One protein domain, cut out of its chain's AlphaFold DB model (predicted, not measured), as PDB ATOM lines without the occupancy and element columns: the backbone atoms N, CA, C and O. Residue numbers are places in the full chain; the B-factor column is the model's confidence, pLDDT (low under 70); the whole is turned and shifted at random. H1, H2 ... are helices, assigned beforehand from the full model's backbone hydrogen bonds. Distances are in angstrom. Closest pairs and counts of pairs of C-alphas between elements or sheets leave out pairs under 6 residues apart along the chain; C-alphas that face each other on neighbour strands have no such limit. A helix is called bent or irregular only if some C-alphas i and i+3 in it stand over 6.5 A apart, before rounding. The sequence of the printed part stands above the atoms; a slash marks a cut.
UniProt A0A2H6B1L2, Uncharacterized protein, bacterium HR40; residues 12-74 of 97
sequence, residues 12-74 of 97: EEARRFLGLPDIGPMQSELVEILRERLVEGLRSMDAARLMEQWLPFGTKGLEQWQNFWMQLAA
ATOM      1  N   GLU A  12     -44.891   5.561 -28.003       60.00
ATOM      2  CA  GLU A  12     -43.791   5.395 -27.045       60.00
ATOM      3  C   GLU A  12     -44.145   5.900 -25.638       60.00
ATOM      4  O   GLU A  12     -43.795   5.260 -24.644       60.00
ATOM      5  N   GLU A  13     -44.899   6.993 -25.531       59.75
ATOM      6  CA  GLU A  13     -45.391   7.530 -24.258       59.75
ATOM      7  C   GLU A  13     -46.512   6.656 -23.682       59.75
ATOM      8  O   GLU A  13     -46.517   6.375 -22.482       59.75
ATOM      9  N   ALA A  14     -47.387   6.120 -24.542       58.69
ATOM     10  CA  ALA A  14     -48.434   5.168 -24.164       58.69
ATOM     11  C   ALA A  14     -47.863   3.893 -23.514       58.69
ATOM     12  O   ALA A  14     -48.405   3.388 -22.528       58.69
ATOM     13  N   ARG A  15     -46.737   3.380 -24.038       65.88
ATOM     14  CA  ARG A  15     -46.058   2.183 -23.505       65.88
ATOM     15  C   ARG A  15     -45.507   2.415 -22.101       65.88
ATOM     16  O   ARG A  15     -45.702   1.569 -21.230       65.88
ATOM     17  N   ARG A  16     -44.875   3.572 -21.872       61.56
ATOM     18  CA  ARG A  16     -44.363   3.966 -20.548       61.56
ATOM     19  C   ARG A  16     -45.494   4.228 -19.551       61.56
ATOM     20  O   ARG A  16     -45.376   3.828 -18.398       61.56
ATOM     21  N   PHE A  17     -46.593   4.844 -19.992       53.41
ATOM     22  CA  PHE A  17     -47.740   5.180 -19.140       53.41
ATOM     23  C   PHE A  17     -48.537   3.945 -18.676       53.41
ATOM     24  O   PHE A  17     -49.062   3.934 -17.566       53.41
ATOM     25  N   LEU A  18     -48.585   2.879 -19.485       62.31
ATOM     26  CA  LEU A  18     -49.271   1.619 -19.158       62.31
ATOM     27  C   LEU A  18     -48.369   0.564 -18.482       62.31
ATOM     28  O   LEU A  18     -48.822  -0.553 -18.239       62.31
ATOM     29  N   GLY A  19     -47.106   0.890 -18.175       57.22
ATOM     30  CA  GLY A  19     -46.172  -0.027 -17.503       57.22
ATOM     31  C   GLY A  19     -45.779  -1.254 -18.335       57.22
ATOM     32  O   GLY A  19     -45.383  -2.278 -17.779       57.22
ATOM     33  N   LEU A  20     -45.911  -1.176 -19.661       58.09
ATOM     34  CA  LEU A  20     -45.577  -2.271 -20.566       58.09
ATOM     35  C   LEU A  20     -44.054  -2.282 -20.808       58.09
ATOM     36  O   LEU A  20     -43.484  -1.217 -21.059       58.09
ATOM     37  N   PRO A  21     -43.378  -3.446 -20.715       55.38
ATOM     38  CA  PRO A  21     -41.927  -3.543 -20.868       55.38
ATOM     39  C   PRO A  21     -41.464  -2.956 -22.208       55.38
ATOM     40  O   PRO A  21     -42.120  -3.128 -23.237       55.38
ATOM     41  N   ASP A  22     -40.336  -2.244 -22.176       59.59
ATOM     42  CA  ASP A  22     -39.814  -1.499 -23.320       59.59
ATOM     43  C   ASP A  22     -39.337  -2.465 -24.420       59.59
ATOM     44  O   ASP A  22     -38.304  -3.120 -24.306       59.59
ATOM     45  N   ILE A  23     -40.138  -2.587 -25.482       60.72
ATOM     46  CA  ILE A  23     -39.861  -3.414 -26.668       60.72
ATOM     47  C   ILE A  23     -38.959  -2.709 -27.692       60.72
ATOM     48  O   ILE A  23     -38.679  -3.279 -28.749       60.72
ATOM     49  N   GLY A  24     -38.502  -1.487 -27.395       62.88
ATOM     50  CA  GLY A  24     -37.575  -0.712 -28.218       62.88
ATOM     51  C   GLY A  24     -36.358  -1.500 -28.725       62.88
ATOM     52  O   GLY A  24     -36.143  -1.512 -29.934       62.88
ATOM     53  N   PRO A  25     -35.594  -2.226 -27.881       62.12
ATOM     54  CA  PRO A  25     -34.417  -2.961 -28.353       62.12
ATOM     55  C   PRO A  25     -34.754  -4.081 -29.351       62.12
ATOM     56  O   PRO A  25     -34.028  -4.264 -30.324       62.12
ATOM     57  N   MET A  26     -35.887  -4.774 -29.183       58.09
ATOM     58  CA  MET A  26     -36.337  -5.798 -30.139       58.09
ATOM     59  C   MET A  26     -36.783  -5.177 -31.471       58.09
ATOM     60  O   MET A  26     -36.539  -5.735 -32.539       58.09
ATOM     61  N   GLN A  27     -37.438  -4.013 -31.423       57.38
ATOM     62  CA  GLN A  27     -37.828  -3.281 -32.629       57.38
ATOM     63  C   GLN A  27     -36.607  -2.762 -33.389       57.38
ATOM     64  O   GLN A  27     -36.596  -2.836 -34.613       57.38
ATOM     65  N   SER A  28     -35.565  -2.313 -32.687       63.88
ATOM     66  CA  SER A  28     -34.327  -1.831 -33.303       63.88
ATOM     67  C   SER A  28     -33.612  -2.911 -34.115       63.88
ATOM     68  O   SER A  28     -33.229  -2.645 -35.252       63.88
ATOM     69  N   GLU A  29     -33.486  -4.138 -33.596       66.38
ATOM     70  CA  GLU A  29     -32.868  -5.234 -34.361       66.38
ATOM     71  C   GLU A  29     -33.694  -5.626 -35.592       66.38
ATOM     72  O   GLU A  29     -33.148  -5.837 -36.676       66.38
ATOM     73  N   LEU A  30     -35.024  -5.657 -35.466       65.69
ATOM     74  CA  LEU A  30     -35.911  -5.920 -36.604       65.69
ATOM     75  C   LEU A  30     -35.824  -4.821 -37.669       65.69
ATOM     76  O   LEU A  30     -35.846  -5.120 -38.863       65.69
ATOM     77  N   VAL A  31     -35.720  -3.559 -37.247       74.12
ATOM     78  CA  VAL A  31     -35.567  -2.412 -38.148       74.12
ATOM     79  C   VAL A  31     -34.214  -2.441 -38.849       74.12
ATOM     80  O   VAL A  31     -34.174  -2.134 -40.036       74.12
ATOM     81  N   GLU A  32     -33.132  -2.853 -38.187       75.94
ATOM     82  CA  GLU A  32     -31.827  -3.013 -38.843       75.94
ATOM     83  C   GLU A  32     -31.837  -4.141 -39.883       75.94
ATOM     84  O   GLU A  32     -31.439  -3.916 -41.025       75.94
ATOM     85  N   ILE A  33     -32.419  -5.302 -39.573       74.12
ATOM     86  CA  ILE A  33     -32.559  -6.399 -40.550       74.12
ATOM     87  C   ILE A  33     -33.412  -5.962 -41.753       74.12
ATOM     88  O   ILE A  33     -33.113  -6.287 -42.906       74.12
ATOM     89  N   LEU A  34     -34.488  -5.208 -41.507       71.69
ATOM     90  CA  LEU A  34     -35.320  -4.632 -42.565       71.69
ATOM     91  C   LEU A  34     -34.560  -3.584 -43.380       71.69
ATOM     92  O   LEU A  34     -34.684  -3.573 -44.603       71.69
ATOM     93  N   ARG A  35     -33.772  -2.726 -42.726       70.88
ATOM     94  CA  ARG A  35     -32.940  -1.707 -43.370       70.88
ATOM     95  C   ARG A  35     -31.915  -2.356 -44.289       70.88
ATOM     96  O   ARG A  35     -31.819  -1.940 -45.438       70.88
ATOM     97  N   GLU A  36     -31.197  -3.376 -43.829       78.12
ATOM     98  CA  GLU A  36     -30.205  -4.097 -44.634       78.12
ATOM     99  C   GLU A  36     -30.844  -4.723 -45.876       78.12
ATOM    100  O   GLU A  36     -30.399  -4.468 -46.996       78.12
ATOM    101  N   ARG A  37     -31.960  -5.444 -45.709       68.62
ATOM    102  CA  ARG A  37     -32.690  -6.039 -46.840       68.62
ATOM    103  C   ARG A  37     -33.277  -5.007 -47.789       68.62
ATOM    104  O   ARG A  37     -33.367  -5.265 -48.984       68.62
ATOM    105  N   LEU A  38     -33.682  -3.851 -47.279       68.50
ATOM    106  CA  LEU A  38     -34.207  -2.765 -48.094       68.50
ATOM    107  C   LEU A  38     -33.087  -2.072 -48.871       68.50
ATOM    108  O   LEU A  38     -33.264  -1.796 -50.048       68.50
ATOM    109  N   VAL A  39     -31.917  -1.848 -48.273       71.19
ATOM    110  CA  VAL A  39     -30.744  -1.301 -48.975       71.19
ATOM    111  C   VAL A  39     -30.235  -2.282 -50.033       71.19
ATOM    112  O   VAL A  39     -29.915  -1.869 -51.146       71.19
ATOM    113  N   GLU A  40     -30.197  -3.575 -49.728       68.75
ATOM    114  CA  GLU A  40     -29.810  -4.618 -50.680       68.75
ATOM    115  C   GLU A  40     -30.858  -4.803 -51.790       68.75
ATOM    116  O   GLU A  40     -30.515  -4.929 -52.967       68.75
ATOM    117  N   GLY A  41     -32.142  -4.689 -51.444       63.19
ATOM    118  CA  GLY A  41     -33.261  -4.618 -52.379       63.19
ATOM    119  C   GLY A  41     -33.202  -3.387 -53.282       63.19
ATOM    120  O   GLY A  41     -33.373  -3.516 -54.480       63.19
ATOM    121  N   LEU A  42     -32.871  -2.204 -52.762       63.12
ATOM    122  CA  LEU A  42     -32.725  -0.973 -53.553       63.12
ATOM    123  C   LEU A  42     -31.506  -1.003 -54.481       63.12
ATOM    124  O   LEU A  42     -31.519  -0.383 -55.540       63.12
ATOM    125  N   ARG A  43     -30.443  -1.716 -54.095       64.25
ATOM    126  CA  ARG A  43     -29.269  -1.935 -54.954       64.25
ATOM    127  C   ARG A  43     -29.533  -2.955 -56.062       64.25
ATOM    128  O   ARG A  43     -28.871  -2.894 -57.093       64.25
ATOM    129  N   SER A  44     -30.461  -3.888 -55.848       61.00
ATOM    130  CA  SER A  44     -30.764  -4.988 -56.777       61.00
ATOM    131  C   SER A  44     -32.055  -4.801 -57.582       61.00
ATOM    132  O   SER A  44     -32.207  -5.417 -58.635       61.00
ATOM    133  N   MET A  45     -32.974  -3.947 -57.130       56.06
ATOM    134  CA  MET A  45     -34.260  -3.680 -57.765       56.06
ATOM    135  C   MET A  45     -34.353  -2.212 -58.156       56.06
ATOM    136  O   MET A  45     -34.548  -1.320 -57.332       56.06
ATOM    137  N   ASP A  46     -34.252  -2.007 -59.463       62.78
ATOM    138  CA  ASP A  46     -34.669  -0.813 -60.185       62.78
ATOM    139  C   ASP A  46     -35.981  -0.266 -59.590       62.78
ATOM    140  O   ASP A  46     -36.953  -1.014 -59.440       62.78
ATOM    141  N   ALA A  47     -36.033   1.018 -59.229       62.00
ATOM    142  CA  ALA A  47     -37.181   1.624 -58.541       62.00
ATOM    143  C   ALA A  47     -38.520   1.396 -59.284       62.00
ATOM    144  O   ALA A  47     -39.589   1.353 -58.670       62.00
ATOM    145  N   ALA A  48     -38.450   1.170 -60.599       61.53
ATOM    146  CA  ALA A  48     -39.565   0.765 -61.446       61.53
ATOM    147  C   ALA A  48     -40.185  -0.592 -61.050       61.53
ATOM    148  O   ALA A  48     -41.407  -0.702 -60.964       61.53
ATOM    149  N   ARG A  49     -39.374  -1.609 -60.724       65.31
ATOM    150  CA  ARG A  49     -39.851  -2.942 -60.300       65.31
ATOM    151  C   ARG A  49     -40.524  -2.908 -58.931       65.31
ATOM    152  O   ARG A  49     -41.487  -3.638 -58.704       65.31
ATOM    153  N   LEU A  50     -40.052  -2.045 -58.030       66.69
ATOM    154  CA  LEU A  50     -40.699  -1.830 -56.734       66.69
ATOM    155  C   LEU A  50     -42.085  -1.198 -56.908       66.69
ATOM    156  O   LEU A  50     -43.044  -1.662 -56.296       66.69
ATOM    157  N   MET A  51     -42.210  -0.193 -57.783       66.62
ATOM    158  CA  MET A  51     -43.505   0.406 -58.115       66.62
ATOM    159  C   MET A  51     -44.457  -0.604 -58.763       66.62
ATOM    160  O   MET A  51     -45.604  -0.687 -58.340       66.62
ATOM    161  N   GLU A  52     -43.992  -1.414 -59.717       66.94
ATOM    162  CA  GLU A  52     -44.797  -2.476 -60.345       66.94
ATOM    163  C   GLU A  52     -45.254  -3.556 -59.361       66.94
ATOM    164  O   GLU A  52     -46.340  -4.102 -59.521       66.94
ATOM    165  N   GLN A  53     -44.457  -3.872 -58.339       70.06
ATOM    166  CA  GLN A  53     -44.826  -4.845 -57.312       70.06
ATOM    167  C   GLN A  53     -45.790  -4.253 -56.270       70.06
ATOM    168  O   GLN A  53     -46.631  -4.970 -55.723       70.06
ATOM    169  N   TRP A  54     -45.691  -2.950 -55.996       68.06
ATOM    170  CA  TRP A  54     -46.493  -2.268 -54.978       68.06
ATOM    171  C   TRP A  54     -47.836  -1.746 -55.514       68.06
ATOM    172  O   TRP A  54     -48.834  -1.784 -54.798       68.06
ATOM    173  N   LEU A  55     -47.900  -1.363 -56.795       76.38
ATOM    174  CA  LEU A  55     -49.131  -1.005 -57.514       76.38
ATOM    175  C   LEU A  55     -50.262  -2.039 -57.346       76.38
ATOM    176  O   LEU A  55     -51.334  -1.653 -56.884       76.38
ATOM    177  N   PRO A  56     -50.058  -3.340 -57.640       71.31
ATOM    178  CA  PRO A  56     -51.088  -4.356 -57.464       71.31
ATOM    179  C   PRO A  56     -51.461  -4.583 -55.997       71.31
ATOM    180  O   PRO A  56     -52.550  -5.076 -55.720       71.31
ATOM    181  N   PHE A  57     -50.589  -4.236 -55.047       71.38
ATOM    182  CA  PHE A  57     -50.916  -4.280 -53.621       71.38
ATOM    183  C   PHE A  57     -51.822  -3.104 -53.224       71.38
ATOM    184  O   PHE A  57     -52.789  -3.287 -52.486       71.38
ATOM    185  N   GLY A  58     -51.566  -1.916 -53.782       72.19
ATOM    186  CA  GLY A  58     -52.406  -0.731 -53.611       72.19
ATOM    187  C   GLY A  58     -53.790  -0.878 -54.248       72.19
ATOM    188  O   GLY A  58     -54.792  -0.538 -53.618       72.19
ATOM    189  N   THR A  59     -53.877  -1.441 -55.458       76.31
ATOM    190  CA  THR A  59     -55.167  -1.650 -56.137       76.31
ATOM    191  C   THR A  59     -55.997  -2.743 -55.471       76.31
ATOM    192  O   THR A  59     -57.173  -2.513 -55.208       76.31
ATOM    193  N   LYS A  60     -55.399  -3.884 -55.101       78.31
ATOM    194  CA  LYS A  60     -56.103  -4.948 -54.362       78.31
ATOM    195  C   LYS A  60     -56.584  -4.484 -52.988       78.31
ATOM    196  O   LYS A  60     -57.687  -4.836 -52.577       78.31
ATOM    197  N   GLY A  61     -55.784  -3.678 -52.286       78.88
ATOM    198  CA  GLY A  61     -56.190  -3.071 -51.018       78.88
ATOM    199  C   GLY A  61     -57.391  -2.135 -51.182       78.88
ATOM    200  O   GLY A  61     -58.336  -2.202 -50.397       78.88
ATOM    201  N   LEU A  62     -57.397  -1.318 -52.240       84.69
ATOM    202  CA  LEU A  62     -58.513  -0.428 -52.560       84.69
ATOM    203  C   LEU A  62     -59.771  -1.195 -52.993       84.69
ATOM    204  O   LEU A  62     -60.868  -0.823 -52.586       84.69
ATOM    205  N   GLU A  63     -59.627  -2.270 -53.769       82.56
ATOM    206  CA  GLU A  63     -60.734  -3.157 -54.151       82.56
ATOM    207  C   GLU A  63     -61.349  -3.840 -52.929       82.56
ATOM    208  O   GLU A  63     -62.568  -3.868 -52.777       82.56
ATOM    209  N   GLN A  64     -60.527  -4.361 -52.017       86.00
ATOM    210  CA  GLN A  64     -61.016  -4.996 -50.796       86.00
ATOM    211  C   GLN A  64     -61.708  -3.991 -49.869       86.00
ATOM    212  O   GLN A  64     -62.754  -4.301 -49.300       86.00
ATOM    213  N   TRP A  65     -61.168  -2.777 -49.764       87.62
ATOM    214  CA  TRP A  65     -61.804  -1.666 -49.061       87.62
ATOM    215  C   TRP A  65     -63.148  -1.306 -49.696       87.62
ATOM    216  O   TRP A  65     -64.160  -1.271 -49.003       87.62
ATOM    217  N   GLN A  66     -63.194  -1.117 -51.016       87.81
ATOM    218  CA  GLN A  66     -64.438  -0.881 -51.749       87.81
ATOM    219  C   GLN A  66     -65.465  -1.987 -51.501       87.81
ATOM    220  O   GLN A  66     -66.611  -1.686 -51.179       87.81
ATOM    221  N   ASN A  67     -65.063  -3.255 -51.587       87.62
ATOM    222  CA  ASN A  67     -65.934  -4.399 -51.326       87.62
ATOM    223  C   ASN A  67     -66.457  -4.409 -49.888       87.62
ATOM    224  O   ASN A  67     -67.639  -4.665 -49.671       87.62
ATOM    225  N   PHE A  68     -65.609  -4.082 -48.914       91.12
ATOM    226  CA  PHE A  68     -66.006  -3.957 -47.516       91.12
ATOM    227  C   PHE A  68     -67.028  -2.832 -47.312       91.12
ATOM    228  O   PHE A  68     -68.070  -3.058 -46.704       91.12
ATOM    229  N   TRP A  69     -66.789  -1.646 -47.878       88.50
ATOM    230  CA  TRP A  69     -67.732  -0.526 -47.808       88.50
ATOM    231  C   TRP A  69     -69.040  -0.810 -48.532       88.50
ATOM    232  O   TRP A  69     -70.095  -0.462 -48.016       88.50
ATOM    233  N   MET A  70     -68.998  -1.470 -49.690       89.44
ATOM    234  CA  MET A  70     -70.200  -1.895 -50.407       89.44
ATOM    235  C   MET A  70     -70.985  -2.941 -49.619       89.44
ATOM    236  O   MET A  70     -72.204  -2.852 -49.556       89.44
ATOM    237  N   GLN A  71     -70.313  -3.898 -48.980       89.06
ATOM    238  CA  GLN A  71     -70.957  -4.901 -48.132       89.06
ATOM    239  C   GLN A  71     -71.572  -4.265 -46.880       89.06
ATOM    240  O   GLN A  71     -72.691  -4.605 -46.496       89.06
ATOM    241  N   LEU A  72     -70.886  -3.287 -46.287       91.12
ATOM    242  CA  LEU A  72     -71.385  -2.524 -45.150       91.12
ATOM    243  C   LEU A  72     -72.571  -1.636 -45.556       91.12
ATOM    244  O   LEU A  72     -73.600  -1.653 -44.885       91.12
ATOM    245  N   ALA A  73     -72.495  -0.957 -46.702       87.88
ATOM    246  CA  ALA A  73     -73.594  -0.181 -47.271       87.88
ATOM    247  C   ALA A  73     -74.799  -1.063 -47.640       87.88
ATOM    248  O   ALA A  73     -75.930  -0.700 -47.334       87.88
ATOM    249  N   ALA A  74     -74.572  -2.244 -48.218       82.44
ATOM    250  CA  ALA A  74     -75.613  -3.226 -48.519       82.44
ATOM    251  C   ALA A  74     -76.247  -3.816 -47.249       82.44
ATOM    252  O   ALA A  74     -77.430  -4.135 -47.249       82.44
TER     253      ALA A  74
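Overview. This is residues 12 to 74 of the 97 residues of an uncharacterized protein of bacterium HR40 (UniProt A0A2H6B1L2). The longest helix, H3, and a second long helix, H2, meet near their ends as a wide, open V. Short H1 sits past the other end of H2, at the tip of that arm. The printed part has 63 residues with three named helices, in the order H1, H2, H3, and no named strand; the class is all helix. It is extended, with a radius of gyration of the C-alphas of 18.6 A, and flat, spanning 43 by 40 by 12 A.

Along the chain. H3, residues 47 to 74, is 40.0 A long and ends at C-alpha 74 (-75.613, -3.226, -48.519). It is neither bent nor irregular, but only just: C-alphas 53 and 56 are 6.3 A apart. H2, residues 24 to 44, is 29.7 A long. H1, residues 12 to 17, begins at C-alpha 12 (-43.791, 5.395, -27.045).

Arrangement. H3 and H2 meet only through their tight link of 2 residues. H1 is apart from both. Every O i to N i+4 pair is within hydrogen-bond range in H1 and H2; in H3, 22 of 24.

Size, cuts and confidence. The C-alphas farthest apart, Arg 43 and Ala 74, are 46.8 A apart. The printed part has no cut and no long link. Mean pLDDT of the printed part is 70.3; 35 residues are under 70, among them 12 to 30.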